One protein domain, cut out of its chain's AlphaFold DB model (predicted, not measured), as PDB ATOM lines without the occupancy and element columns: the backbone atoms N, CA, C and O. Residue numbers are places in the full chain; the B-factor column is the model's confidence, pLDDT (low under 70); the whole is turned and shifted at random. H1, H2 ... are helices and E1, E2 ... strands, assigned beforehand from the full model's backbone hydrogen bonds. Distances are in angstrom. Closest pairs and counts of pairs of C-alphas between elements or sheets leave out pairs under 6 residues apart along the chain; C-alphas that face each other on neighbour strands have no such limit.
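Overview. This is residues 146 to 290 and 299 to 351 of the 686 residues of an uncharacterized protein of Parastrongyloides trichosuri (UniProt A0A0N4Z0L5). The model is a flat, loosely joined pair of lobes: one holds the crossed helices H1, H2 and H3 with the hairpin E3-E4 near H1, and the other is strung along the long helix H6, with H4 and the hairpin E1-E2 near its last part and H5 near it as well. Residues 158 to 167, 224 to 244 and 324 to 336 run between the lobes, and H7, near H2, begins with residues that stick out, 337 to 342. The 198 printed residues include four named strands, E1 to E4, then seven named helices, H1 to H7; the class is mostly helix, and each of the two sheets is an antiparallel strand pair. The whole is loose, with a radius of gyration of the C-alphas of 20.6 A and spans of 64 by 40 by 21 A.

Arrangement. E1, residues 148 to 151, and E2, residues 154 to 157, form a hairpin; N 151 and O 154 are 2.9 A apart, within hydrogen-bond range. E3, residues 168 to 170, and E4, residues 177 to 179, form another, with N 169 and O 178 2.8 A apart. The closest C-alphas of E4 and H1, residues 182 to 192, are those of Ser 179 and Arg 185, 7.0 A apart. H3, residues 209 to 223, touches H1 with residues 216 to 220 alone, about perpendicular at 87 degrees; C-alphas 186 and 220 are closest, 6.4 A. H2, residues 194 to 203, touches H3 at a steep tilt of 51 degrees, opposite ways; C-alphas 201 and 212 are closest, 6.0 A. H4, residues 245 to 255, and H6, residues 299 to 323, only just touch, with 3 pairs of C-alphas within 8 A, the closest those of Arg 249 and Ile 316, 7.5 A. H5, residues 274 to 283, is near H6, and H7, residues 337 to 351, is near H2, each with 7 pairs of C-alphas within 10 A. Every O i to N i+4 pair is within hydrogen-bond range in H1, H2, H4 and H5, against 10 of 11 in H3, 18 of 21 in H6 and 9 of 11 in H7.

Along the chain. E1 begins at C-alpha 148, (115.011, 135.918, 96.857). H3 is 21.5 A long, H6 36.0 A and H7 21.9 A. H7 ends at C-alpha 351, (145.953, 136.718, 139.364).

Size, cuts and confidence. The C-alphas farthest apart, those of Lys 287 and Glu 351, are 65.4 A apart. Residues 291 to 298 are not printed; C-alphas 290 and 299 are 10.6 A apart across the cut. The links H3 to H4, H4 to H5 and H6 to H7 are long. The mean pLDDT of the printed part is 79.7; 53 residues are under 70, among them 146 to 165 and 328 to 351.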
ATOM      1  N   GLU A 146     119.833 141.733  95.887       53.84
ATOM      2  CA  GLU A 146     118.564 141.243  96.419       53.84
ATOM      3  C   GLU A 146     118.481 139.739  96.154       53.84
ATOM      4  O   GLU A 146     118.173 139.286  95.049       53.84
ATOM      5  N   GLY A 147     118.797 138.940  97.172       56.19
ATOM      6  CA  GLY A 147     118.454 137.525  97.149       56.19
ATOM      7  C   GLY A 147     116.942 137.363  97.294       56.19
ATOM      8  O   GLY A 147     116.313 138.033  98.108       56.19
ATOM      9  N   VAL A 148     116.347 136.439  96.547       56.41
ATOM     10  CA  VAL A 148     115.011 135.918  96.857       56.41
ATOM     11  C   VAL A 148     115.187 134.450  97.201       56.41
ATOM     12  O   VAL A 148     115.526 133.652  96.328       56.41
ATOM     13  N   ILE A 149     114.983 134.085  98.468       61.53
ATOM     14  CA  ILE A 149     114.992 132.673  98.870       61.53
ATOM     15  C   ILE A 149     113.568 132.138  98.813       61.53
ATOM     16  O   ILE A 149     112.644 132.723  99.377       61.53
ATOM     17  N   LEU A 150     113.402 130.994  98.152       53.19
ATOM     18  CA  LEU A 150     112.158 130.235  98.162       53.19
ATOM     19  C   LEU A 150     112.068 129.411  99.446       53.19
ATOM     20  O   LEU A 150     112.528 128.273  99.517       53.19
ATOM     21  N   VAL A 151     111.433 129.980 100.462       56.72
ATOM     22  CA  VAL A 151     111.172 129.305 101.732       56.72
ATOM     23  C   VAL A 151     109.807 128.646 101.632       56.72
ATOM     24  O   VAL A 151     108.786 129.321 101.513       56.72
ATOM     25  N   ASN A 152     109.777 127.312 101.625       55.84
ATOM     26  CA  ASN A 152     108.559 126.530 101.383       55.84
ATOM     27  C   ASN A 152     107.820 126.910 100.074       55.84
ATOM     28  O   ASN A 152     106.592 126.850  99.995       55.84
ATOM     29  N   GLY A 153     108.569 127.340  99.052       59.28
ATOM     30  CA  GLY A 153     108.026 127.824  97.777       59.28
ATOM     31  C   GLY A 153     107.477 129.257  97.801       59.28
ATOM     32  O   GLY A 153     107.119 129.766  96.743       59.28
ATOM     33  N   SER A 154     107.442 129.927  98.957       52.34
ATOM     34  CA  SER A 154     107.166 131.365  99.040       52.34
ATOM     35  C   SER A 154     108.465 132.160  98.828       52.34
ATOM     36  O   SER A 154     109.445 131.888  99.526       52.34
ATOM     37  N   PRO A 155     108.508 133.144  97.911       61.22
ATOM     38  CA  PRO A 155     109.653 134.039  97.776       61.22
ATOM     39  C   PRO A 155     109.731 134.994  98.972       61.22
ATOM     40  O   PRO A 155     108.837 135.812  99.177       61.22
ATOM     41  N   ILE A 156     110.812 134.916  99.747       64.06
ATOM     42  CA  ILE A 156     111.161 135.929 100.748       64.06
ATOM     43  C   ILE A 156     112.189 136.867 100.113       64.06
ATOM     44  O   ILE A 156     113.301 136.432  99.800       64.06
ATOM     45  N   LYS A 157     111.822 138.142  99.919       64.44
ATOM     46  CA  LYS A 157     112.766 139.193  99.511       64.44
ATOM     47  C   LYS A 157     113.755 139.409 100.652       64.44
ATOM     48  O   LYS A 157     113.371 139.834 101.741       64.44
ATOM     49  N   LEU A 158     115.024 139.107 100.402       59.28
ATOM     50  CA  LEU A 158     116.085 139.371 101.354       59.28
ATOM     51  C   LEU A 158     116.487 140.835 101.261       59.28
ATOM     52  O   LEU A 158     117.209 141.239 100.353       59.28
ATOM     53  N   ILE A 159     116.064 141.612 102.249       56.91
ATOM     54  CA  ILE A 159     116.813 142.808 102.623       56.91
ATOM     55  C   ILE A 159     118.141 142.304 103.220       56.91
ATOM     56  O   ILE A 159     118.127 141.328 103.977       56.91
ATOM     57  N   SER A 160     119.280 142.942 102.920       54.34
ATOM     58  CA  SER A 160     120.589 142.592 103.508       54.34
ATOM     59  C   SER A 160     121.211 143.759 104.301       54.34
ATOM     60  O   SER A 160     122.316 144.190 103.979       54.34
ATOM     61  N   PRO A 161     120.580 144.238 105.401       52.84
ATOM     62  CA  PRO A 161     120.959 145.482 106.105       52.84
ATOM     63  C   PRO A 161     122.329 145.456 106.804       52.84
ATOM     64  O   PRO A 161     122.661 146.355 107.570       52.84
ATOM     65  N   ILE A 162     123.074 144.366 106.635       62.91
ATOM     66  CA  ILE A 162     124.316 144.017 107.327       62.91
ATOM     67  C   ILE A 162     125.531 144.348 106.438       62.91
ATOM     68  O   ILE A 162     126.614 144.613 106.963       62.91
ATOM     69  N   ASN A 163     125.344 144.338 105.109       59.25
ATOM     70  CA  ASN A 163     126.413 144.319 104.104       59.25
ATOM     71  C   ASN A 163     126.460 145.572 103.205       59.25
ATOM     72  O   ASN A 163     127.344 145.673 102.360       59.25
ATOM     73  N   ASP A 164     125.516 146.508 103.352       59.16
ATOM     74  CA  ASP A 164     125.352 147.628 102.411       59.16
ATOM     75  C   ASP A 164     126.394 148.754 102.586       59.16
ATOM     76  O   ASP A 164     126.628 149.536 101.658       59.16
ATOM     77  N   GLU A 165     127.078 148.816 103.735       66.31
ATOM     78  CA  GLU A 165     128.207 149.728 103.965       66.31
ATOM     79  C   GLU A 165     129.458 149.224 103.211       66.31
ATOM     80  O   GLU A 165     130.332 148.559 103.764       66.31
ATOM     81  N   ASN A 166     129.549 149.544 101.916       74.56
ATOM     82  CA  ASN A 166     130.767 149.342 101.127       74.56
ATOM     83  C   ASN A 166     131.841 150.349 101.566       74.56
ATOM     84  O   ASN A 166     131.805 151.511 101.163       74.56
ATOM     85  N   GLY A 167     132.810 149.901 102.361       89.19
ATOM     86  CA  GLY A 167     133.955 150.711 102.763       89.19
ATOM     87  C   GLY A 167     134.663 150.167 103.997       89.19
ATOM     88  O   GLY A 167     134.249 149.163 104.579       89.19
ATOM     89  N   ASP A 168     135.713 150.873 104.404       94.75
ATOM     90  CA  ASP A 168     136.417 150.613 105.654       94.75
ATOM     91  C   ASP A 168     136.041 151.649 106.722       94.75
ATOM     92  O   ASP A 168     135.878 152.836 106.435       94.75
ATOM     93  N   VAL A 169     135.999 151.206 107.973       95.50
ATOM     94  CA  VAL A 169     135.866 152.025 109.182       95.50
ATOM     95  C   VAL A 169     137.120 151.896 110.037       95.50
ATOM     96  O   VAL A 169     137.849 150.911 109.947       95.50
ATOM     97  N   ILE A 170     137.370 152.886 110.890       97.50
ATOM     98  CA  ILE A 170     138.483 152.866 111.843       97.50
ATOM     99  C   ILE A 170     137.913 152.601 113.236       97.50
ATOM    100  O   ILE A 170     136.995 153.295 113.670       97.50
ATOM    101  N   CYS A 171     138.454 151.605 113.935       98.38
ATOM    102  CA  CYS A 171     138.098 151.329 115.321       98.38
ATOM    103  C   CYS A 171     138.641 152.431 116.237       98.38
ATOM    104  O   CYS A 171     139.851 152.643 116.310       98.38
ATOM    105  N   SER A 172     137.769 153.103 116.987       98.06
ATOM    106  CA  SER A 172     138.153 154.165 117.930       98.06
ATOM    107  C   SER A 172     139.004 153.667 119.109       98.06
ATOM    108  O   SER A 172     139.667 154.471 119.760       98.06
ATOM    109  N   LEU A 173     138.991 152.355 119.391       97.62
ATOM    110  CA  LEU A 173     139.673 151.753 120.540       97.62
ATOM    111  C   LEU A 173     141.136 151.367 120.254       97.62
ATOM    112  O   LEU A 173     141.944 151.371 121.178       97.62
ATOM    113  N   CYS A 174     141.483 151.020 119.009       98.12
ATOM    114  CA  CYS A 174     142.843 150.603 118.617       98.12
ATOM    115  C   CYS A 174     143.399 151.297 117.362       98.12
ATOM    116  O   CYS A 174     144.585 151.162 117.076       98.12
ATOM    117  N   GLY A 175     142.578 152.022 116.600       98.00
ATOM    118  CA  GLY A 175     142.974 152.644 115.335       98.00
ATOM    119  C   GLY A 175     143.049 151.689 114.136       98.00
ATOM    120  O   GLY A 175     143.374 152.138 113.037       98.00
ATOM    121  N   GLU A 176     142.740 150.396 114.298       98.25
ATOM    122  CA  GLU A 176     142.716 149.453 113.175       98.25
ATOM    123  C   GLU A 176     141.612 149.802 112.171       98.25
ATOM    124  O   GLU A 176     140.484 150.144 112.538       98.25
ATOM    125  N   ARG A 177     141.946 149.678 110.885       97.75
ATOM    126  CA  ARG A 177     141.013 149.829 109.772       97.75
ATOM    127  C   ARG A 177     140.418 148.466 109.419       97.75
ATOM    128  O   ARG A 177     141.165 147.540 109.117       97.75
ATOM    129  N   ILE A 178     139.093 148.363 109.420       96.56
ATOM    130  CA  ILE A 178     138.354 147.125 109.140       96.56
ATOM    131  C   ILE A 178     137.152 147.390 108.229       96.56
ATOM    132  O   ILE A 178     136.670 148.514 108.151       96.56
ATOM    133  N   SER A 179     136.631 146.342 107.591       94.44
ATOM    134  CA  SER A 179     135.380 146.387 106.822       94.44
ATOM    135  C   SER A 179     134.221 146.961 107.651       94.44
ATOM    136  O   SER A 179     134.035 146.615 108.821       94.44
ATOM    137  N   ALA A 180     133.421 147.831 107.032       92.12
ATOM    138  CA  ALA A 180     132.246 148.433 107.650       92.12
ATOM    139  C   ALA A 180     131.091 147.433 107.874       92.12
ATOM    140  O   ALA A 180     130.155 147.737 108.618       92.12
ATOM    141  N   ALA A 181     131.148 146.223 107.306       90.38
ATOM    142  CA  ALA A 181     130.141 145.193 107.544       90.38
ATOM    143  C   ALA A 181     130.040 144.836 109.040       90.38
ATOM    144  O   ALA A 181     131.039 144.715 109.757       90.38
ATOM    145  N   TYR A 182     128.814 144.648 109.539       90.94
ATOM    146  CA  TYR A 182     128.584 144.432 110.975       90.94
ATOM    147  C   TYR A 182     129.284 143.174 111.517       90.94
ATOM    148  O   TYR A 182     129.787 143.189 112.640       90.94
ATOM    149  N   ILE A 183     129.350 142.101 110.720       89.44
ATOM    150  CA  ILE A 183     130.019 140.847 111.102       89.44
ATOM    151  C   ILE A 183     131.522 141.060 111.320       89.44
ATOM    152  O   ILE A 183     132.063 140.563 112.308       89.44
ATOM    153  N   ASP A 184     132.180 141.842 110.461       91.75
ATOM    154  CA  ASP A 184     133.611 142.136 110.575       91.75
ATOM    155  C   ASP A 184     133.895 143.029 111.788       91.75
ATOM    156  O   ASP A 184     134.768 142.707 112.596       91.75
ATOM    157  N   ARG A 185     133.080 144.076 112.002       93.81
ATOM    158  CA  ARG A 185     133.113 144.897 113.226       93.81
ATOM    159  C   ARG A 185     132.943 144.052 114.490       93.81
ATOM    160  O   ARG A 185     133.722 144.176 115.432       93.81
ATOM    161  N   ARG A 186     131.948 143.160 114.512       93.38
ATOM    162  CA  ARG A 186     131.676 142.246 115.632       93.38
ATOM    163  C   ARG A 186     132.851 141.306 115.894       93.38
ATOM    164  O   ARG A 186     133.234 141.133 117.048       93.38
ATOM    165  N   LYS A 187     133.421 140.718 114.840       93.38
ATOM    166  CA  LYS A 187     134.581 139.827 114.925       93.38
ATOM    167  C   LYS A 187     135.805 140.559 115.477       93.38
ATOM    168  O   LYS A 187     136.403 140.080 116.431       93.38
ATOM    169  N   HIS A 188     136.114 141.745 114.956       96.44
ATOM    170  CA  HIS A 188     137.220 142.574 115.438       96.44
ATOM    171  C   HIS A 188     137.117 142.888 116.945       96.44
ATOM    172  O   HIS A 188     138.117 142.801 117.650       96.44
ATOM    173  N   ILE A 189     135.923 143.172 117.485       96.38
ATOM    174  CA  ILE A 189     135.766 143.366 118.940       96.38
ATOM    175  C   ILE A 189     136.062 142.085 119.735       96.38
ATOM    176  O   ILE A 189     136.689 142.157 120.790       96.38
ATOM    177  N   VAL A 190     135.636 140.918 119.246       93.44
ATOM    178  CA  VAL A 190     135.880 139.632 119.926       93.44
ATOM    179  C   VAL A 190     137.354 139.212 119.853       93.44
ATOM    180  O   VAL A 190     137.868 138.663 120.829       93.44
ATOM    181  N   ASP A 191     138.024 139.488 118.732       94.44
ATOM    182  CA  ASP A 191     139.406 139.075 118.472       94.44
ATOM    183  C   ASP A 191     140.428 140.087 119.035       94.44
ATOM    184  O   ASP A 191     141.273 139.713 119.850       94.44
ATOM    185  N   CYS A 192     140.330 141.370 118.661       97.06
ATOM    186  CA  CYS A 192     141.296 142.419 119.024       97.06
ATOM    187  C   CYS A 192     141.018 143.054 120.399       97.06
ATOM    188  O   CYS A 192     141.957 143.403 121.110       97.06
ATOM    189  N   HIS A 193     139.749 143.152 120.818       97.06
ATOM    190  CA  HIS A 193     139.337 143.725 122.117       97.06
ATOM    191  C   HIS A 193     138.848 142.665 123.114       97.06
ATOM    192  O   HIS A 193     138.020 142.916 124.000       97.06
ATOM    193  N   LYS A 194     139.389 141.449 122.966       95.00
ATOM    194  CA  LYS A 194     139.039 140.272 123.762       95.00
ATOM    195  C   LYS A 194     139.129 140.546 125.263       95.00
ATOM    196  O   LYS A 194     138.213 140.196 126.003       95.00
ATOM    197  N   LYS A 195     140.218 141.167 125.727       95.06
ATOM    198  CA  LYS A 195     140.466 141.409 127.156       95.06
ATOM    199  C   LYS A 195     139.407 142.329 127.759       95.06
ATOM    200  O   LYS A 195     138.783 141.964 128.750       95.06
ATOM    201  N   GLU A 196     139.167 143.478 127.141       96.44
ATOM    202  CA  GLU A 196     138.209 144.485 127.600       96.44
ATOM    203  C   GLU A 196     136.778 143.934 127.575       96.44
ATOM    204  O   GLU A 196     136.001 144.167 128.504       96.44
ATOM    205  N   PHE A 197     136.447 143.154 126.540       94.06
ATOM    206  CA  PHE A 197     135.168 142.463 126.415       94.06
ATOM    207  C   PHE A 197     134.947 141.475 127.555       94.06
ATOM    208  O   PHE A 197     133.964 141.586 128.293       94.06
ATOM    209  N   PHE A 198     135.883 140.552 127.756       90.62
ATOM    210  CA  PHE A 198     135.777 139.565 128.819       90.62
ATOM    211  C   PHE A 198     135.816 140.212 130.217       90.62
ATOM    212  O   PHE A 198     135.053 139.804 131.088       90.62
ATOM    213  N   GLU A 199     136.587 141.281 130.438       93.81
ATOM    214  CA  GLU A 199     136.548 142.047 131.692       93.81
ATOM    215  C   GLU A 199     135.183 142.698 131.968       93.81
ATOM    216  O   GLU A 199     134.741 142.712 133.121       93.81
ATOM    217  N   LYS A 200     134.497 143.237 130.948       93.94
ATOM    218  CA  LYS A 200     133.116 143.732 131.103       93.94
ATOM    219  C   LYS A 200     132.151 142.593 131.441       93.94
ATOM    220  O   LYS A 200     131.337 142.745 132.350       93.94
ATOM    221  N   VAL A 201     132.282 141.445 130.773       90.81
ATOM    222  CA  VAL A 201     131.475 140.241 131.045       90.81
ATOM    223  C   VAL A 201     131.701 139.725 132.480       90.81
ATOM    224  O   VAL A 201     130.731 139.422 133.164       90.81
ATOM    225  N   ALA A 202     132.939 139.724 132.994       89.88
ATOM    226  CA  ALA A 202     133.255 139.366 134.391       89.88
ATOM    227  C   ALA A 202     132.548 140.245 135.428       89.88
ATOM    228  O   ALA A 202     132.071 139.750 136.452       89.88
ATOM    229  N   LYS A 203     132.552 141.565 135.195       92.62
ATOM    230  CA  LYS A 203     132.002 142.555 136.134       92.62
ATOM    231  C   LYS A 203     130.494 142.343 136.321       92.62
ATOM    232  O   LYS A 203     129.997 142.471 137.441       92.62
ATOM    233  N   ASN A 204     129.805 141.886 135.277       86.88
ATOM    234  CA  ASN A 204     128.412 141.459 135.331       86.88
ATOM    235  C   ASN A 204     128.303 139.989 135.775       86.88
ATOM    236  O   ASN A 204     128.064 139.079 134.979       86.88
ATOM    237  N   LYS A 205     128.478 139.745 137.081       77.75
ATOM    238  CA  LYS A 205     128.359 138.406 137.686       77.75
ATOM    239  C   LYS A 205     127.044 137.722 137.292       77.75
ATOM    240  O   LYS A 205     125.971 138.183 137.666       77.75
ATOM    241  N   GLY A 206     127.144 136.578 136.614       66.00
ATOM    242  CA  GLY A 206     125.981 135.818 136.143       66.00
ATOM    243  C   GLY A 206     125.452 136.255 134.774       66.00
ATOM    244  O   GLY A 206     124.314 135.923 134.449       66.00
ATOM    245  N   SER A 207     126.264 136.966 133.980       69.50
ATOM    246  CA  SER A 207     125.926 137.442 132.637       69.50
ATOM    247  C   SER A 207     125.298 136.347 131.772       69.50
ATOM    248  O   SER A 207     125.972 135.429 131.294       69.50
ATOM    249  N   SER A 208     123.988 136.456 131.566       86.50
ATOM    250  CA  SER A 208     123.230 135.533 130.721       86.50
ATOM    251  C   SER A 208     123.686 135.600 129.256       86.50
ATOM    252  O   SER A 208     124.333 136.562 128.839       86.50
ATOM    253  N   ASP A 209     123.283 134.627 128.430       84.31
ATOM    254  CA  ASP A 209     123.558 134.654 126.981       84.31
ATOM    255  C   ASP A 209     123.068 135.951 126.299       84.31
ATOM    256  O   ASP A 209     123.652 136.444 125.342       84.31
ATOM    257  N   VAL A 210     122.009 136.548 126.844       87.56
ATOM    258  CA  VAL A 210     121.453 137.836 126.413       87.56
ATOM    259  C   VAL A 210     122.391 138.997 126.752       87.56
ATOM    260  O   VAL A 210     122.474 139.972 126.012       87.56
ATOM    261  N   GLU A 211     123.072 138.914 127.888       90.06
ATOM    262  CA  GLU A 211     123.786 140.026 128.502       90.06
ATOM    263  C   GLU A 211     125.168 140.239 127.893       90.06
ATOM    264  O   GLU A 211     125.486 141.369 127.527       90.06
ATOM    265  N   TRP A 212     125.943 139.174 127.649       90.75
ATOM    266  CA  TRP A 212     127.219 139.319 126.934       90.75
ATOM    267  C   TRP A 212     127.019 139.863 125.511       90.75
ATOM    268  O   TRP A 212     127.852 140.623 125.027       90.75
ATOM    269  N   ARG A 213     125.887 139.562 124.858       91.00
ATOM    270  CA  ARG A 213     125.524 140.129 123.543       91.00
ATOM    271  C   ARG A 213     125.217 141.622 123.610       91.00
ATOM    272  O   ARG A 213     125.522 142.347 122.668       91.00
ATOM    273  N   LEU A 214     124.615 142.087 124.707       92.25
ATOM    274  CA  LEU A 214     124.384 143.514 124.943       92.25
ATOM    275  C   LEU A 214     125.699 144.245 125.258       92.25
ATOM    276  O   LEU A 214     125.914 145.327 124.721       92.25
ATOM    277  N   ILE A 215     126.604 143.623 126.025       94.19
ATOM    278  CA  ILE A 215     127.970 144.127 126.261       94.19
ATOM    279  C   ILE A 215     128.752 144.211 124.940       94.19
ATOM    280  O   ILE A 215     129.383 145.231 124.662       94.19
ATOM    281  N   LEU A 216     128.679 143.174 124.098       94.38
ATOM    282  CA  LEU A 216     129.320 143.152 122.781       94.38
ATOM    283  C   LEU A 216     128.770 144.263 121.877       94.38
ATOM    284  O   LEU A 216     129.543 145.010 121.286       94.38
ATOM    285  N   PHE A 217     127.445 144.429 121.820       94.88
ATOM    286  CA  PHE A 217     126.802 145.534 121.104       94.88
ATOM    287  C   PHE A 217     127.270 146.912 121.602       94.88
ATOM    288  O   PHE A 217     127.597 147.772 120.787       94.88
ATOM    289  N   GLU A 218     127.345 147.121 122.920       95.75
ATOM    290  CA  GLU A 218     127.846 148.368 123.509       95.75
ATOM    291  C   GLU A 218     129.308 148.630 123.111       95.75
ATOM    292  O   GLU A 218     129.669 149.754 122.774       95.75
ATOM    293  N   MET A 219     130.152 147.595 123.080       97.06
ATOM    294  CA  MET A 219     131.541 147.732 122.640       97.06
ATOM    295  C   MET A 219     131.676 148.042 121.151       97.06
ATOM    296  O   MET A 219     132.441 148.940 120.813       97.06
ATOM    297  N   ILE A 220     130.901 147.387 120.278       96.06
ATOM    298  CA  ILE A 220     130.839 147.745 118.850       96.06
ATOM    299  C   ILE A 220     130.385 149.210 118.709       96.06
ATOM    300  O   ILE A 220     130.956 149.953 117.917       96.06
ATOM    301  N   LYS A 221     129.416 149.663 119.520       96.25
ATOM    302  CA  LYS A 221     128.940 151.056 119.519       96.25
ATOM    303  C   LYS A 221     130.001 152.067 119.937       96.25
ATOM    304  O   LYS A 221     130.099 153.124 119.321       96.25
ATOM    305  N   ASN A 222     130.803 151.746 120.944       96.88
ATOM    306  CA  ASN A 222     131.880 152.627 121.388       96.88
ATOM    307  C   ASN A 222     133.048 152.645 120.384       96.88
ATOM    308  O   ASN A 222     133.656 153.693 120.177       96.88
ATOM    309  N   ALA A 223     133.327 151.507 119.739       97.50
ATOM    310  CA  ALA A 223     134.384 151.346 118.743       97.50
ATOM    311  C   ALA A 223     134.077 151.999 117.385       97.50
ATOM    312  O   ALA A 223     134.986 152.517 116.742       97.50
ATOM    313  N   PHE A 224     132.811 152.004 116.953       96.00
ATOM    314  CA  PHE A 224     132.386 152.515 115.641       96.00
ATOM    315  C   PHE A 224     131.225 153.521 115.775       96.00
ATOM    316  O   PHE A 224     130.137 153.282 115.245       96.00
ATOM    317  N   PRO A 225     131.416 154.647 116.495       95.12
ATOM    318  CA  PRO A 225     130.329 155.558 116.869       95.12
ATOM    319  C   PRO A 225     129.685 156.287 115.678       95.12
ATOM    320  O   PRO A 225     128.570 156.787 115.801       95.12
ATOM    321  N   SER A 226     130.376 156.348 114.537       92.31
ATOM    322  CA  SER A 226     129.918 156.941 113.274       92.31
ATOM    323  C   SER A 226     128.949 156.067 112.477       92.31
ATOM    324  O   SER A 226     128.303 156.567 111.561       92.31
ATOM    325  N   ASN A 227     128.871 154.768 112.770       90.12
ATOM    326  CA  ASN A 227     128.188 153.797 111.919       90.12
ATOM    327  C   ASN A 227     126.866 153.344 112.532       90.12
ATOM    328  O   ASN A 227     126.708 153.305 113.757       90.12
ATOM    329  N   PHE A 228     125.925 152.917 111.687       86.31
ATOM    330  CA  PHE A 228     124.722 152.277 112.200       86.31
ATOM    331  C   PHE A 228     125.081 150.892 112.759       86.31
ATOM    332  O   PHE A 228     125.909 150.163 112.201       86.31
ATOM    333  N   ILE A 229     124.512 150.545 113.915       85.50
ATOM    334  CA  ILE A 229     124.816 149.304 114.635       85.50
ATOM    335  C   ILE A 229     123.513 148.727 115.173       85.50
ATOM    336  O   ILE A 229     122.787 149.376 115.927       85.50
ATOM    337  N   PHE A 230     123.258 147.473 114.820       86.75
ATOM    338  CA  PHE A 230     122.161 146.674 115.348       86.75
ATOM    339  C   PHE A 230     122.652 145.823 116.525       86.75
ATOM    340  O   PHE A 230     123.813 145.414 116.571       86.75
ATOM    341  N   THR A 231     121.774 145.504 117.478       91.62
ATOM    342  CA  THR A 231     122.113 144.471 118.476       91.62
ATOM    343  C   THR A 231     121.950 143.083 117.852       91.62
ATOM    344  O   THR A 231     120.975 142.874 117.129       91.62
ATOM    345  N   ASP A 232     122.769 142.095 118.238       90.50
ATOM    346  CA  ASP A 232     122.540 140.670 117.918       90.50
ATOM    347  C   ASP A 232     121.088 140.229 118.235       90.50
ATOM    348  O   ASP A 232     120.562 139.280 117.666       90.50
ATOM    349  N   LEU A 233     120.389 140.890 119.155       92.81
ATOM    350  CA  LEU A 233     119.030 140.548 119.576       92.81
ATOM    351  C   LEU A 233     117.931 141.270 118.776       92.81
ATOM    352  O   LEU A 233     116.750 141.013 119.003       92.81
ATOM    353  N   GLN A 234     118.285 142.174 117.865       93.88
ATOM    354  CA  GLN A 234     117.351 143.057 117.175       93.88
ATOM    355  C   GLN A 234     116.867 142.447 115.863       93.88
ATOM    356  O   GLN A 234     117.672 142.000 115.052       93.88
ATOM    357  N   CYS A 235     115.554 142.456 115.636       93.94
ATOM    358  CA  CYS A 235     115.027 142.162 114.315       93.94
ATOM    359  C   CYS A 235     115.314 143.336 113.370       93.94
ATOM    360  O   CYS A 235     114.890 144.456 113.646       93.94
ATOM    361  N   LEU A 236     115.984 143.065 112.255       90.69
ATOM    362  CA  LEU A 236     116.388 144.056 111.259       90.69
ATOM    363  C   LEU A 236     115.188 144.713 110.557       90.69
ATOM    364  O   LEU A 236     115.176 145.919 110.353       90.69
ATOM    365  N   THR A 237     114.139 143.942 110.256       90.31
ATOM    366  CA  THR A 237     112.967 144.411 109.494       90.31
ATOM    367  C   THR A 237     112.011 145.296 110.301       90.31
ATOM    368  O   THR A 237     111.294 146.106 109.728       90.31
ATOM    369  N   CYS A 238     111.951 145.148 111.631       92.81
ATOM    370  CA  CYS A 238     111.011 145.909 112.476       92.81
ATOM    371  C   CYS A 238     111.649 146.582 113.701       92.81
ATOM    372  O   CYS A 238     110.940 147.043 114.596       92.81
ATOM    373  N   GLY A 239     112.979 146.558 113.810       90.44
ATOM    374  CA  GLY A 239     113.740 147.139 114.918       90.44
ATOM    375  C   GLY A 239     113.535 146.489 116.295       90.44
ATOM    376  O   GLY A 239     114.165 146.923 117.259       90.44
ATOM    377  N   LYS A 240     112.675 145.468 116.441       94.56
ATOM    378  CA  LYS A 240     112.301 144.922 117.755       94.56
ATOM    379  C   LYS A 240     113.413 144.070 118.374       94.56
ATOM    380  O   LYS A 240     113.799 143.047 117.814       94.56
ATOM    381  N   VAL A 241     113.851 144.430 119.581       93.44
ATOM    382  CA  VAL A 241     114.798 143.637 120.386       93.44
ATOM    383  C   VAL A 241     114.094 142.445 121.038       93.44
ATOM    384  O   VAL A 241     113.081 142.595 121.726       93.44
ATOM    385  N   ILE A 242     114.626 141.242 120.816       94.69
ATOM    386  CA  ILE A 242     114.036 139.966 121.224       94.69
ATOM    387  C   ILE A 242     115.123 139.092 121.851       94.69
ATOM    388  O   ILE A 242     116.019 138.583 121.181       94.69
ATOM    389  N   ARG A 243     115.031 138.938 123.174       91.25
ATOM    390  CA  ARG A 243     116.105 138.393 124.016       91.25
ATOM    391  C   ARG A 243     116.307 136.880 123.892       91.25
ATOM    392  O   ARG A 243     117.429 136.422 124.034       91.25
ATOM    393  N   THR A 244     115.253 136.102 123.648       89.62
ATOM    394  CA  THR A 244     115.322 134.629 123.636       89.62
ATOM    395  C   THR A 244     115.188 134.066 122.226       89.62
ATOM    396  O   THR A 244     114.436 134.597 121.408       89.62
ATOM    397  N   MET A 245     115.861 132.949 121.938       84.62
ATOM    398  CA  MET A 245     115.825 132.333 120.606       84.62
ATOM    399  C   MET A 245     114.424 131.838 120.209       84.62
ATOM    400  O   MET A 245     114.009 132.031 119.068       84.62
ATOM    401  N   ASP A 246     113.646 131.287 121.145       85.94
ATOM    402  CA  ASP A 246     112.240 130.939 120.884       85.94
ATOM    403  C   ASP A 246     111.347 132.177 120.747       85.94
ATOM    404  O   ASP A 246     110.406 132.180 119.952       85.94
ATOM    405  N   GLY A 247     111.694 133.270 121.434       91.38
ATOM    406  CA  GLY A 247     111.114 134.586 121.187       91.38
ATOM    407  C   GLY A 247     111.371 135.057 119.755       91.38
ATOM    408  O   GLY A 247     110.440 135.527 119.106       91.38
ATOM    409  N   LYS A 248     112.599 134.891 119.236       91.00
ATOM    410  CA  LYS A 248     112.957 135.262 117.857       91.00
ATOM    411  C   LYS A 248     112.181 134.428 116.833       91.00
ATOM    412  O   LYS A 248     111.580 135.007 115.936       91.00
ATOM    413  N   ARG A 249     112.090 133.104 117.023       87.62
ATOM    414  CA  ARG A 249     111.250 132.208 116.195       87.62
ATOM    415  C   ARG A 249     109.781 132.633 116.204       87.62
ATOM    416  O   ARG A 249     109.185 132.832 115.155       87.62
ATOM    417  N   SER A 250     109.206 132.809 117.394       87.62
ATOM    418  CA  SER A 250     107.808 133.224 117.570       87.62
ATOM    419  C   SER A 250     107.529 134.588 116.934       87.62
ATOM    420  O   SER A 250     106.493 134.784 116.302       87.62
ATOM    421  N   HIS A 251     108.474 135.523 117.045       92.25
ATOM    422  CA  HIS A 251     108.409 136.817 116.379       92.25
ATOM    423  C   HIS A 251     108.421 136.689 114.854       92.25
ATOM    424  O   HIS A 251     107.550 137.268 114.211       92.25
ATOM    425  N   LEU A 252     109.361 135.917 114.303       90.88
ATOM    426  CA  LEU A 252     109.515 135.669 112.872       90.88
ATOM    427  C   LEU A 252     108.191 135.211 112.242       90.88
ATOM    428  O   LEU A 252     107.673 135.856 111.333       90.88
ATOM    429  N   TYR A 253     107.579 134.175 112.820       86.25
ATOM    430  CA  TYR A 253     106.289 133.665 112.363       86.25
ATOM    431  C   TYR A 253     105.146 134.678 112.529       86.25
ATOM    432  O   TYR A 253     104.321 134.833 111.639       86.25
ATOM    433  N   ARG A 254     105.075 135.386 113.665       87.62
ATOM    434  CA  ARG A 254     103.926 136.253 114.001       87.62
ATOM    435  C   ARG A 254     104.000 137.675 113.440       87.62
ATOM    436  O   ARG A 254     103.029 138.418 113.596       87.62
ATOM    437  N   LYS A 255     105.146 138.104 112.902       91.56
ATOM    438  CA  LYS A 255     105.367 139.485 112.437       91.56
ATOM    439  C   LYS A 255     105.921 139.622 111.026       91.56
ATOM    440  O   LYS A 255     105.784 140.711 110.488       91.56
ATOM    441  N   HIS A 256     106.451 138.554 110.432       87.06
ATOM    442  CA  HIS A 256     107.041 138.588 109.088       87.06
ATOM    443  C   HIS A 256     106.418 137.569 108.124       87.06
ATOM    444  O   HIS A 256     107.062 137.157 107.168       87.06
ATOM    445  N   ASP A 257     105.181 137.139 108.407       81.94
ATOM    446  CA  ASP A 257     104.372 136.190 107.614       81.94
ATOM    447  C   ASP A 257     105.117 134.904 107.186       81.94
ATOM    448  O   ASP A 257     104.843 134.284 106.158       81.94
ATOM    449  N   VAL A 258     106.085 134.464 107.999       83.69
ATOM    450  CA  VAL A 258     106.838 133.238 107.726       83.69
ATOM    451  C   VAL A 258     105.958 132.038 108.065       83.69
ATOM    452  O   VAL A 258     105.819 131.646 109.223       83.69
ATOM    453  N   GLN A 259     105.346 131.450 107.040       84.06
ATOM    454  CA  GLN A 259     104.444 130.309 107.181       84.06
ATOM    455  C   GLN A 259     105.199 128.971 107.119       84.06
ATOM    456  O   GLN A 259     105.939 128.679 106.176       84.06
ATOM    457  N   LEU A 260     104.956 128.111 108.109       82.50
ATOM    458  CA  LEU A 260     105.387 126.717 108.106       82.50
ATOM    459  C   LEU A 260     104.398 125.888 107.285       82.50
ATOM    460  O   LEU A 260     103.235 125.746 107.665       82.50
ATOM    461  N   THR A 261     104.856 125.309 106.180       85.81
ATOM    462  CA  THR A 261     104.022 124.452 105.331       85.81
ATOM    463  C   THR A 261     104.137 122.984 105.732       85.81
ATOM    464  O   THR A 261     105.162 122.525 106.242       85.81
ATOM    465  N   CYS A 262     103.092 122.205 105.469       87.25
ATOM    466  CA  CYS A 262     103.196 120.752 105.509       87.25
ATOM    467  C   CYS A 262     104.105 120.254 104.368       87.25
ATOM    468  O   CYS A 262     104.007 120.740 103.246       87.25
ATOM    469  N   LEU A 263     104.993 119.287 104.643       83.44
ATOM    470  CA  LEU A 263     105.917 118.733 103.634       83.44
ATOM    471  C   LEU A 263     105.343 117.529 102.861       83.44
ATOM    472  O   LEU A 263     106.046 116.908 102.065       83.44
ATOM    473  N   TYR A 264     104.081 117.161 103.096       84.12
ATOM    474  CA  TYR A 264     103.389 116.175 102.264       84.12
ATOM    475  C   TYR A 264     103.010 116.820 100.928       84.12
ATOM    476  O   TYR A 264     102.382 117.875 100.927       84.12
ATOM    477  N   LYS A 265     103.373 116.175  99.808       80.06
ATOM    478  CA  LYS A 265     103.335 116.763  98.452       80.06
ATOM    479  C   LYS A 265     101.986 117.363  98.038       80.06
ATOM    480  O   LYS A 265     101.974 118.341  97.302       80.06
ATOM    481  N   ASP A 266     100.886 116.831  98.563       85.94
ATOM    482  CA  ASP A 266      99.520 117.255  98.225       85.94
ATOM    483  C   ASP A 266      98.837 118.052  99.355       85.94
ATOM    484  O   ASP A 266      97.664 118.418  99.260       85.94
ATOM    485  N   CYS A 267      99.548 118.330 100.454       89.88
ATOM    486  CA  CYS A 267      98.978 118.981 101.625       89.88
ATOM    487  C   CYS A 267      99.236 120.491 101.633       89.88
ATOM    488  O   CYS A 267     100.328 120.960 101.942       89.88
ATOM    489  N   LYS A 268      98.179 121.267 101.376       93.56
ATOM    490  CA  LYS A 268      98.213 122.739 101.349       93.56
ATOM    491  C   LYS A 268      98.168 123.398 102.737       93.56
ATOM    492  O   LYS A 268      97.991 124.609 102.820       93.56
ATOM    493  N   PHE A 269      98.291 122.635 103.825       91.94
ATOM    494  CA  PHE A 269      98.248 123.190 105.179       91.94
ATOM    495  C   PHE A 269      99.464 124.086 105.449       91.94
ATOM    496  O   PHE A 269     100.610 123.672 105.244       91.94
ATOM    497  N   LYS A 270      99.198 125.294 105.949       90.38
ATOM    498  CA  LYS A 270     100.191 126.285 106.368       90.38
ATOM    499  C   LYS A 270      99.787 126.860 107.725       90.38
ATOM    500  O   LYS A 270      98.605 127.121 107.933       90.38
ATOM    501  N   ASP A 271     100.741 127.068 108.627       88.44
ATOM    502  CA  ASP A 271     100.505 127.750 109.908       88.44
ATOM    503  C   ASP A 271     101.773 128.469 110.399       88.44
ATOM    504  O   ASP A 271     102.888 128.154 109.991       88.44
ATOM    505  N   PHE A 272     101.609 129.420 111.308       81.31
ATOM    506  CA  PHE A 272     102.685 130.131 111.999       81.31
ATOM    507  C   PHE A 272     103.199 129.360 113.222       81.31
ATOM    508  O   PHE A 272     104.306 129.599 113.701       81.31
ATOM    509  N   GLU A 273     102.403 128.441 113.772       80.50
ATOM    510  CA  GLU A 273     102.726 127.755 115.020       80.50
ATOM    511  C   GLU A 273     103.148 126.300 114.787       80.50
ATOM    512  O   GLU A 273     102.385 125.448 114.327       80.50
ATOM    513  N   SER A 274     104.386 125.979 115.182       78.88
ATOM    514  CA  SER A 274     104.950 124.623 115.076       78.88
ATOM    515  C   SER A 274     104.113 123.564 115.814       78.88
ATOM    516  O   SER A 274     104.065 122.406 115.389       78.88
ATOM    517  N   SER A 275     103.410 123.955 116.883       81.94
ATOM    518  CA  SER A 275     102.426 123.128 117.593       81.94
ATOM    519  C   SER A 275     101.267 122.722 116.682       81.94
ATOM    520  O   SER A 275     101.000 121.528 116.558       81.94
ATOM    521  N   LYS A 276     100.642 123.681 115.990       88.12
ATOM    522  CA  LYS A 276      99.523 123.447 115.067       88.12
ATOM    523  C   LYS A 276      99.943 122.654 113.838       88.12
ATOM    524  O   LYS A 276      99.254 121.704 113.489       88.12
ATOM    525  N   LEU A 277     101.113 122.925 113.251       84.38
ATOM    526  CA  LEU A 277     101.652 122.065 112.189       84.38
ATOM    527  C   LEU A 277     101.896 120.629 112.689       84.38
ATOM    528  O   LEU A 277     101.590 119.660 111.997       84.38
ATOM    529  N   THR A 278     102.405 120.466 113.911       82.25
ATOM    530  CA  THR A 278     102.619 119.138 114.510       82.25
ATOM    531  C   THR A 278     101.296 118.429 114.822       82.25
ATOM    532  O   THR A 278     101.203 117.215 114.646       82.25
ATOM    533  N   GLN A 279     100.264 119.160 115.245       88.38
ATOM    534  CA  GLN A 279      98.903 118.651 115.421       88.38
ATOM    535  C   GLN A 279      98.295 118.238 114.074       88.38
ATOM    536  O   GLN A 279      97.868 117.096 113.927       88.38
ATOM    537  N   HIS A 280      98.377 119.095 113.058       90.75
ATOM    538  CA  HIS A 280      97.951 118.801 111.696       90.75
ATOM    539  C   HIS A 280      98.609 117.520 111.150       90.75
ATOM    540  O   HIS A 280      97.905 116.639 110.652       90.75
ATOM    541  N   LEU A 281      99.930 117.362 111.312       85.81
ATOM    542  CA  LEU A 281     100.666 116.141 110.955       85.81
ATOM    543  C   LEU A 281     100.171 114.912 111.740       85.81
ATOM    544  O   LEU A 281     100.066 113.820 111.181       85.81
ATOM    545  N   LYS A 282      99.840 115.072 113.028       84.62
ATOM    546  CA  LYS A 282      99.265 114.009 113.872       84.62
ATOM    547  C   LYS A 282      97.819 113.658 113.523       84.62
ATOM    548  O   LYS A 282      97.403 112.558 113.872       84.62
ATOM    549  N   GLU A 283      97.060 114.555 112.899       89.38
ATOM    550  CA  GLU A 283      95.620 114.410 112.649       89.38
ATOM    551  C   GLU A 283      95.287 114.001 111.216       89.38
ATOM    552  O   GLU A 283      94.543 113.044 111.017       89.38
ATOM    553  N   ASN A 284      95.874 114.683 110.236       89.88
ATOM    554  CA  ASN A 284      95.529 114.559 108.819       89.88
ATOM    555  C   ASN A 284      96.422 113.537 108.105       89.88
ATOM    556  O   ASN A 284      95.976 112.823 107.213       89.88
ATOM    557  N   HIS A 285      97.660 113.370 108.578       85.88
ATOM    558  CA  HIS A 285      98.610 112.386 108.049       85.88
ATOM    559  C   HIS A 285      98.668 111.093 108.890       85.88
ATOM    560  O   HIS A 285      99.614 110.312 108.793       85.88
ATOM    561  N   LYS A 286      97.607 110.811 109.672       71.88
ATOM    562  CA  LYS A 286      97.431 109.569 110.459       71.88
ATOM    563  C   LYS A 286      97.595 108.291 109.636       71.88
ATOM    564  O   LYS A 286      98.123 107.316 110.159       71.88
ATOM    565  N   LYS A 287      97.141 108.292 108.375       60.50
ATOM    566  CA  LYS A 287      97.149 107.109 107.495       60.50
ATOM    567  C   LYS A 287      98.537 106.700 106.987       60.50
ATOM    568  O   LYS A 287      98.651 105.594 106.482       60.50
ATOM    569  N   TYR A 288      99.592 107.486 107.227       52.91
ATOM    570  CA  TYR A 288     100.985 107.015 107.131       52.91
ATOM    571  C   TYR A 288     101.423 106.235 108.393       52.91
ATOM    572  O   TYR A 288     102.519 106.408 108.929       52.91
ATOM    573  N   SER A 289     100.570 105.321 108.858       46.66
ATOM    574  CA  SER A 289     101.079 104.030 109.322       46.66
ATOM    575  C   SER A 289     101.566 103.315 108.065       46.66
ATOM    576  O   SER A 289     100.776 103.181 107.136       46.66
ATOM    577  N   PHE A 290     102.833 102.897 107.998       47.88
ATOM    578  CA  PHE A 290     103.362 102.173 106.836       47.88
ATOM    579  C   PHE A 290     102.575 100.865 106.647       47.88
ATOM    580  O   PHE A 290     102.840  99.849 107.287       47.88
ATOM    581  N   CYS A 299     109.702 102.707 114.405       56.50
ATOM    582  CA  CYS A 299     110.887 103.517 114.147       56.50
ATOM    583  C   CYS A 299     110.678 104.616 113.080       56.50
ATOM    584  O   CYS A 299     111.229 105.711 113.207       56.50
ATOM    585  N   ASP A 300     109.875 104.377 112.037       67.00
ATOM    586  CA  ASP A 300     109.914 105.223 110.834       67.00
ATOM    587  C   ASP A 300     109.051 106.483 110.939       67.00
ATOM    588  O   ASP A 300     109.442 107.540 110.439       67.00
ATOM    589  N   LYS A 301     107.953 106.440 111.705       69.94
ATOM    590  CA  LYS A 301     107.198 107.651 112.069       69.94
ATOM    591  C   LYS A 301     108.036 108.602 112.925       69.94
ATOM    592  O   LYS A 301     107.978 109.819 112.741       69.94
ATOM    593  N   GLU A 302     108.834 108.062 113.843       73.31
ATOM    594  CA  GLU A 302     109.712 108.864 114.695       73.31
ATOM    595  C   GLU A 302     110.911 109.414 113.909       73.31
ATOM    596  O   GLU A 302     111.215 110.601 114.028       73.31
ATOM    597  N   LYS A 303     111.530 108.612 113.028       77.06
ATOM    598  CA  LYS A 303     112.536 109.088 112.060       77.06
ATOM    599  C   LYS A 303     111.985 110.202 111.168       77.06
ATOM    600  O   LYS A 303     112.684 111.191 110.960       77.06
ATOM    601  N   LEU A 304     110.754 110.083 110.661       72.12
ATOM    602  CA  LEU A 304     110.130 111.124 109.840       72.12
ATOM    603  C   LEU A 304     109.920 112.409 110.650       72.12
ATOM    604  O   LEU A 304     110.347 113.471 110.210       72.12
ATOM    605  N   LEU A 305     109.347 112.330 111.855       74.06
ATOM    606  CA  LEU A 305     109.179 113.498 112.728       74.06
ATOM    607  C   LEU A 305     110.523 114.139 113.119       74.06
ATOM    608  O   LEU A 305     110.617 115.366 113.153       74.06
ATOM    609  N   LYS A 306     111.573 113.338 113.344       80.31
ATOM    610  CA  LYS A 306     112.947 113.815 113.571       80.31
ATOM    611  C   LYS A 306     113.511 114.524 112.336       80.31
ATOM    612  O   LYS A 306     113.971 115.654 112.477       80.31
ATOM    613  N   LYS A 307     113.387 113.948 111.131       77.44
ATOM    614  CA  LYS A 307     113.775 114.600 109.862       77.44
ATOM    615  C   LYS A 307     113.008 115.909 109.632       77.44
ATOM    616  O   LYS A 307     113.626 116.918 109.322       77.44
ATOM    617  N   LEU A 308     111.693 115.932 109.866       72.19
ATOM    618  CA  LEU A 308     110.860 117.141 109.779       72.19
ATOM    619  C   LEU A 308     111.230 118.200 110.828       72.19
ATOM    620  O   LEU A 308     111.041 119.388 110.593       72.19
ATOM    621  N   SER A 309     111.707 117.795 112.007       76.75
ATOM    622  CA  SER A 309     112.208 118.715 113.034       76.75
ATOM    623  C   SER A 309     113.573 119.297 112.647       76.75
ATOM    624  O   SER A 309     113.781 120.502 112.744       76.75
ATOM    625  N   GLN A 310     114.479 118.457 112.132       80.12
ATOM    626  CA  GLN A 310     115.805 118.862 111.654       80.12
ATOM    627  C   GLN A 310     115.733 119.783 110.433       80.12
ATOM    628  O   GLN A 310     116.401 120.812 110.432       80.12
ATOM    629  N   GLN A 311     114.903 119.453 109.437       75.50
ATOM    630  CA  GLN A 311     114.697 120.296 108.258       75.50
ATOM    631  C   GLN A 311     114.123 121.652 108.672       75.50
ATOM    632  O   GLN A 311     114.745 122.666 108.395       75.50
ATOM    633  N   ARG A 312     113.045 121.675 109.474       78.38
ATOM    634  CA  ARG A 312     112.503 122.937 110.004       78.38
ATOM    635  C   ARG A 312     113.541 123.733 110.787       78.38
ATOM    636  O   ARG A 312     113.577 124.942 110.632       78.38
ATOM    637  N   LYS A 313     114.388 123.095 111.604       81.69
ATOM    638  CA  LYS A 313     115.485 123.801 112.281       81.69
ATOM    639  C   LYS A 313     116.421 124.451 111.256       81.69
ATOM    640  O   LYS A 313     116.690 125.631 111.395       81.69
ATOM    641  N   TYR A 314     116.855 123.725 110.227       83.00
ATOM    642  CA  TYR A 314     117.693 124.280 109.159       83.00
ATOM    643  C   TYR A 314     117.020 125.450 108.427       83.00
ATOM    644  O   TYR A 314     117.640 126.499 108.279       83.00
ATOM    645  N   ASP A 315     115.753 125.298 108.037       80.12
ATOM    646  CA  ASP A 315     115.002 126.334 107.327       80.12
ATOM    647  C   ASP A 315     114.854 127.588 108.204       80.12
ATOM    648  O   ASP A 315     115.143 128.689 107.754       80.12
ATOM    649  N   ILE A 316     114.483 127.434 109.483       82.38
ATOM    650  CA  ILE A 316     114.412 128.528 110.469       82.38
ATOM    651  C   ILE A 316     115.773 129.198 110.643       82.38
ATOM    652  O   ILE A 316     115.848 130.426 110.640       82.38
ATOM    653  N   ASP A 317     116.828 128.405 110.832       82.75
ATOM    654  CA  ASP A 317     118.180 128.895 111.083       82.75
ATOM    655  C   ASP A 317     118.679 129.722 109.880       82.75
ATOM    656  O   ASP A 317     119.286 130.771 110.093       82.75
ATOM    657  N   MET A 318     118.335 129.311 108.649       83.12
ATOM    658  CA  MET A 318     118.555 130.062 107.410       83.12
ATOM    659  C   MET A 318     117.700 131.334 107.342       83.12
ATOM    660  O   MET A 318     118.253 132.412 107.204       83.12
ATOM    661  N   ILE A 319     116.371 131.255 107.500       85.88
ATOM    662  CA  ILE A 319     115.494 132.442 107.412       85.88
ATOM    663  C   ILE A 319     115.949 133.522 108.407       85.88
ATOM    664  O   ILE A 319     115.959 134.711 108.104       85.88
ATOM    665  N   MET A 320     116.360 133.110 109.606       86.88
ATOM    666  CA  MET A 320     116.762 134.009 110.681       86.88
ATOM    667  C   MET A 320     118.008 134.851 110.390       86.88
ATOM    668  O   MET A 320     118.084 135.939 110.957       86.88
ATOM    669  N   THR A 321     118.939 134.424 109.522       85.88
ATOM    670  CA  THR A 321     120.101 135.257 109.130       85.88
ATOM    671  C   THR A 321     119.695 136.498 108.331       85.88
ATOM    672  O   THR A 321     120.488 137.421 108.177       85.88
ATOM    673  N   HIS A 322     118.454 136.552 107.841       84.56
ATOM    674  CA  HIS A 322     117.909 137.697 107.108       84.56
ATOM    675  C   HIS A 322     117.128 138.660 108.006       84.56
ATOM    676  O   HIS A 322     117.048 139.853 107.728       84.56
ATOM    677  N   TYR A 323     116.570 138.155 109.109       90.12
ATOM    678  CA  TYR A 323     115.800 138.963 110.057       90.12
ATOM    679  C   TYR A 323     116.608 139.407 111.277       90.12
ATOM    680  O   TYR A 323     116.122 140.263 112.009       90.12
ATOM    681  N   PHE A 324     117.801 138.858 111.519       91.31
ATOM    682  CA  PHE A 324     118.677 139.198 112.646       91.31
ATOM    683  C   PHE A 324     120.137 139.305 112.175       91.31
ATOM    684  O   PHE A 324     120.509 138.555 111.276       91.31
ATOM    685  N   PRO A 325     120.981 140.160 112.792       87.62
ATOM    686  CA  PRO A 325     122.356 140.391 112.329       87.62
ATOM    687  C   PRO A 325     123.270 139.164 112.304       87.62
ATOM    688  O   PRO A 325     124.299 139.201 111.645       87.62
ATOM    689  N   VAL A 326     122.943 138.129 113.080       85.19
ATOM    690  CA  VAL A 326     123.767 136.934 113.292       85.19
ATOM    691  C   VAL A 326     122.846 135.709 113.328       85.19
ATOM    692  O   VAL A 326     121.740 135.748 113.884       85.19
ATOM    693  N   GLY A 327     123.282 134.623 112.699       76.50
ATOM    694  CA  GLY A 327     122.519 133.394 112.512       76.50
ATOM    695  C   GLY A 327     122.429 132.498 113.746       76.50
ATOM    696  O   GLY A 327     123.250 132.544 114.659       76.50
ATOM    697  N   PHE A 328     121.460 131.579 113.740       65.19
ATOM    698  CA  PHE A 328     121.314 130.551 114.785       65.19
ATOM    699  C   PHE A 328     122.587 129.716 115.009       65.19
ATOM    700  O   PHE A 328     122.883 129.346 116.144       65.19
ATOM    701  N   THR A 329     123.331 129.428 113.939       64.94
ATOM    702  CA  THR A 329     124.586 128.657 113.951       64.94
ATOM    703  C   THR A 329     125.816 129.484 114.313       64.94
ATOM    704  O   THR A 329     126.830 128.920 114.687       64.94
ATOM    705  N   GLU A 330     125.738 130.808 114.235       65.88
ATOM    706  CA  GLU A 330     126.798 131.726 114.683       65.88
ATOM    707  C   GLU A 330     126.619 132.087 116.172       65.88
ATOM    708  O   GLU A 330     127.524 132.600 116.827       65.88
ATOM    709  N   TYR A 331     125.446 131.768 116.730       60.25
ATOM    710  CA  TYR A 331     125.144 131.824 118.158       60.25
ATOM    711  C   TYR A 331     125.434 130.538 118.926       60.25
ATOM    712  O   TYR A 331     125.305 130.559 120.151       60.25
ATOM    713  N   THR A 332     125.788 129.420 118.279       46.81
ATOM    714  CA  THR A 332     126.401 128.323 119.042       46.81
ATOM    715  C   THR A 332     127.735 128.843 119.551       46.81
ATOM    716  O   THR A 332     128.570 129.215 118.729       46.81
ATOM    717  N   PRO A 333     127.928 128.948 120.873       45.62
ATOM    718  CA  PRO A 333     128.998 129.771 121.382       45.62
ATOM    719  C   PRO A 333     130.354 129.105 121.135       45.62
ATOM    720  O   PRO A 333     130.752 128.173 121.830       45.62
ATOM    721  N   GLU A 334     131.127 129.723 120.242       42.94
ATOM    722  CA  GLU A 334     132.588 129.792 120.354       42.94
ATOM    723  C   GLU A 334     133.031 130.711 121.517       42.94
ATOM    724  O   GLU A 334     134.182 131.127 121.584       42.94
ATOM    725  N   VAL A 335     132.133 130.989 122.475       50.03
ATOM    726  CA  VAL A 335     132.450 131.172 123.899       50.03
ATOM    727  C   VAL A 335     132.372 129.775 124.538       50.03
ATOM    728  O   VAL A 335     131.300 129.363 124.985       50.03
ATOM    729  N   PRO A 336     133.441 128.961 124.491       42.00
ATOM    730  CA  PRO A 336     133.249 127.519 124.559       42.00
ATOM    731  C   PRO A 336     132.861 127.061 125.962       42.00
ATOM    732  O   PRO A 336     133.474 127.473 126.944       42.00
ATOM    733  N   GLY A 337     131.917 126.120 126.053       39.47
ATOM    734  CA  GLY A 337     131.525 125.504 127.329       39.47
ATOM    735  C   GLY A 337     132.691 124.839 128.077       39.47
ATOM    736  O   GLY A 337     132.689 124.805 129.300       39.47
ATOM    737  N   ASN A 338     133.734 124.412 127.353       39.91
ATOM    738  CA  ASN A 338     134.975 123.858 127.917       39.91
ATOM    739  C   ASN A 338     136.077 124.917 128.129       39.91
ATOM    740  O   ASN A 338     137.205 124.585 128.479       39.91
ATOM    741  N   LYS A 339     135.781 126.195 127.885       46.03
ATOM    742  CA  LYS A 339     136.663 127.333 128.165       46.03
ATOM    743  C   LYS A 339     136.131 128.205 129.300       46.03
ATOM    744  O   LYS A 339     136.653 129.297 129.484       46.03
ATOM    745  N   TYR A 340     135.239 127.686 130.146       51.12
ATOM    746  CA  TYR A 340     135.267 128.112 131.547       51.12
ATOM    747  C   TYR A 340     136.688 127.912 132.116       51.12
ATOM    748  O   TYR A 340     137.179 128.783 132.812       51.12
ATOM    749  N   ASP A 341     137.416 126.883 131.660       48.69
ATOM    750  CA  ASP A 341     138.842 126.671 131.942       48.69
ATOM    751  C   ASP A 341     139.801 127.680 131.298       48.69
ATOM    752  O   ASP A 341     140.895 127.875 131.813       48.69
ATOM    753  N   GLU A 342     139.480 128.265 130.140       48.44
ATOM    754  CA  GLU A 342     140.365 129.242 129.480       48.44
ATOM    755  C   GLU A 342     140.053 130.666 129.949       48.44
ATOM    756  O   GLU A 342     140.951 131.489 130.060       48.44
ATOM    757  N   TRP A 343     138.798 130.907 130.325       53.75
ATOM    758  CA  TRP A 343     138.344 132.023 131.139       53.75
ATOM    759  C   TRP A 343     138.982 131.983 132.533       53.75
ATOM    760  O   TRP A 343     139.597 132.960 132.944       53.75
ATOM    761  N   GLU A 344     138.963 130.835 133.213       51.59
ATOM    762  CA  GLU A 344     139.694 130.623 134.462       51.59
ATOM    763  C   GLU A 344     141.205 130.678 134.268       51.59
ATOM    764  O   GLU A 344     141.870 131.248 135.119       51.59
ATOM    765  N   ARG A 345     141.792 130.134 133.191       51.94
ATOM    766  CA  ARG A 345     143.236 130.296 132.923       51.94
ATOM    767  C   ARG A 345     143.591 131.750 132.646       51.94
ATOM    768  O   ARG A 345     144.651 132.178 133.075       51.94
ATOM    769  N   PHE A 346     142.725 132.510 131.981       50.94
ATOM    770  CA  PHE A 346     142.905 133.941 131.757       50.94
ATOM    771  C   PHE A 346     142.822 134.721 133.076       50.94
ATOM    772  O   PHE A 346     143.762 135.439 133.413       50.94
ATOM    773  N   LEU A 347     141.777 134.502 133.880       52.00
ATOM    774  CA  LEU A 347     141.636 135.092 135.216       52.00
ATOM    775  C   LEU A 347     142.800 134.691 136.139       52.00
ATOM    776  O   LEU A 347     143.448 135.571 136.695       52.00
ATOM    777  N   LYS A 348     143.168 133.405 136.201       51.22
ATOM    778  CA  LYS A 348     144.349 132.911 136.930       51.22
ATOM    779  C   LYS A 348     145.645 133.507 136.383       51.22
ATOM    780  O   LYS A 348     146.521 133.829 137.168       51.22
ATOM    781  N   SER A 349     145.786 133.724 135.073       48.72
ATOM    782  CA  SER A 349     146.975 134.388 134.509       48.72
ATOM    783  C   SER A 349     147.064 135.869 134.889       48.72
ATOM    784  O   SER A 349     148.166 136.388 135.013       48.72
ATOM    785  N   ILE A 350     145.925 136.530 135.136       44.41
ATOM    786  CA  ILE A 350     145.854 137.898 135.669       44.41
ATOM    787  C   ILE A 350     146.120 137.913 137.186       44.41
ATOM    788  O   ILE A 350     146.777 138.829 137.673       44.41
ATOM    789  N   GLU A 351     145.667 136.899 137.929       49.03
ATOM    790  CA  GLU A 351     145.953 136.718 139.364       49.03
ATOM    791  C   GLU A 351     147.407 136.291 139.651       49.03
ATOM    792  O   GLU A 351     147.937 136.614 140.711       49.03
TER     793      GLU A 351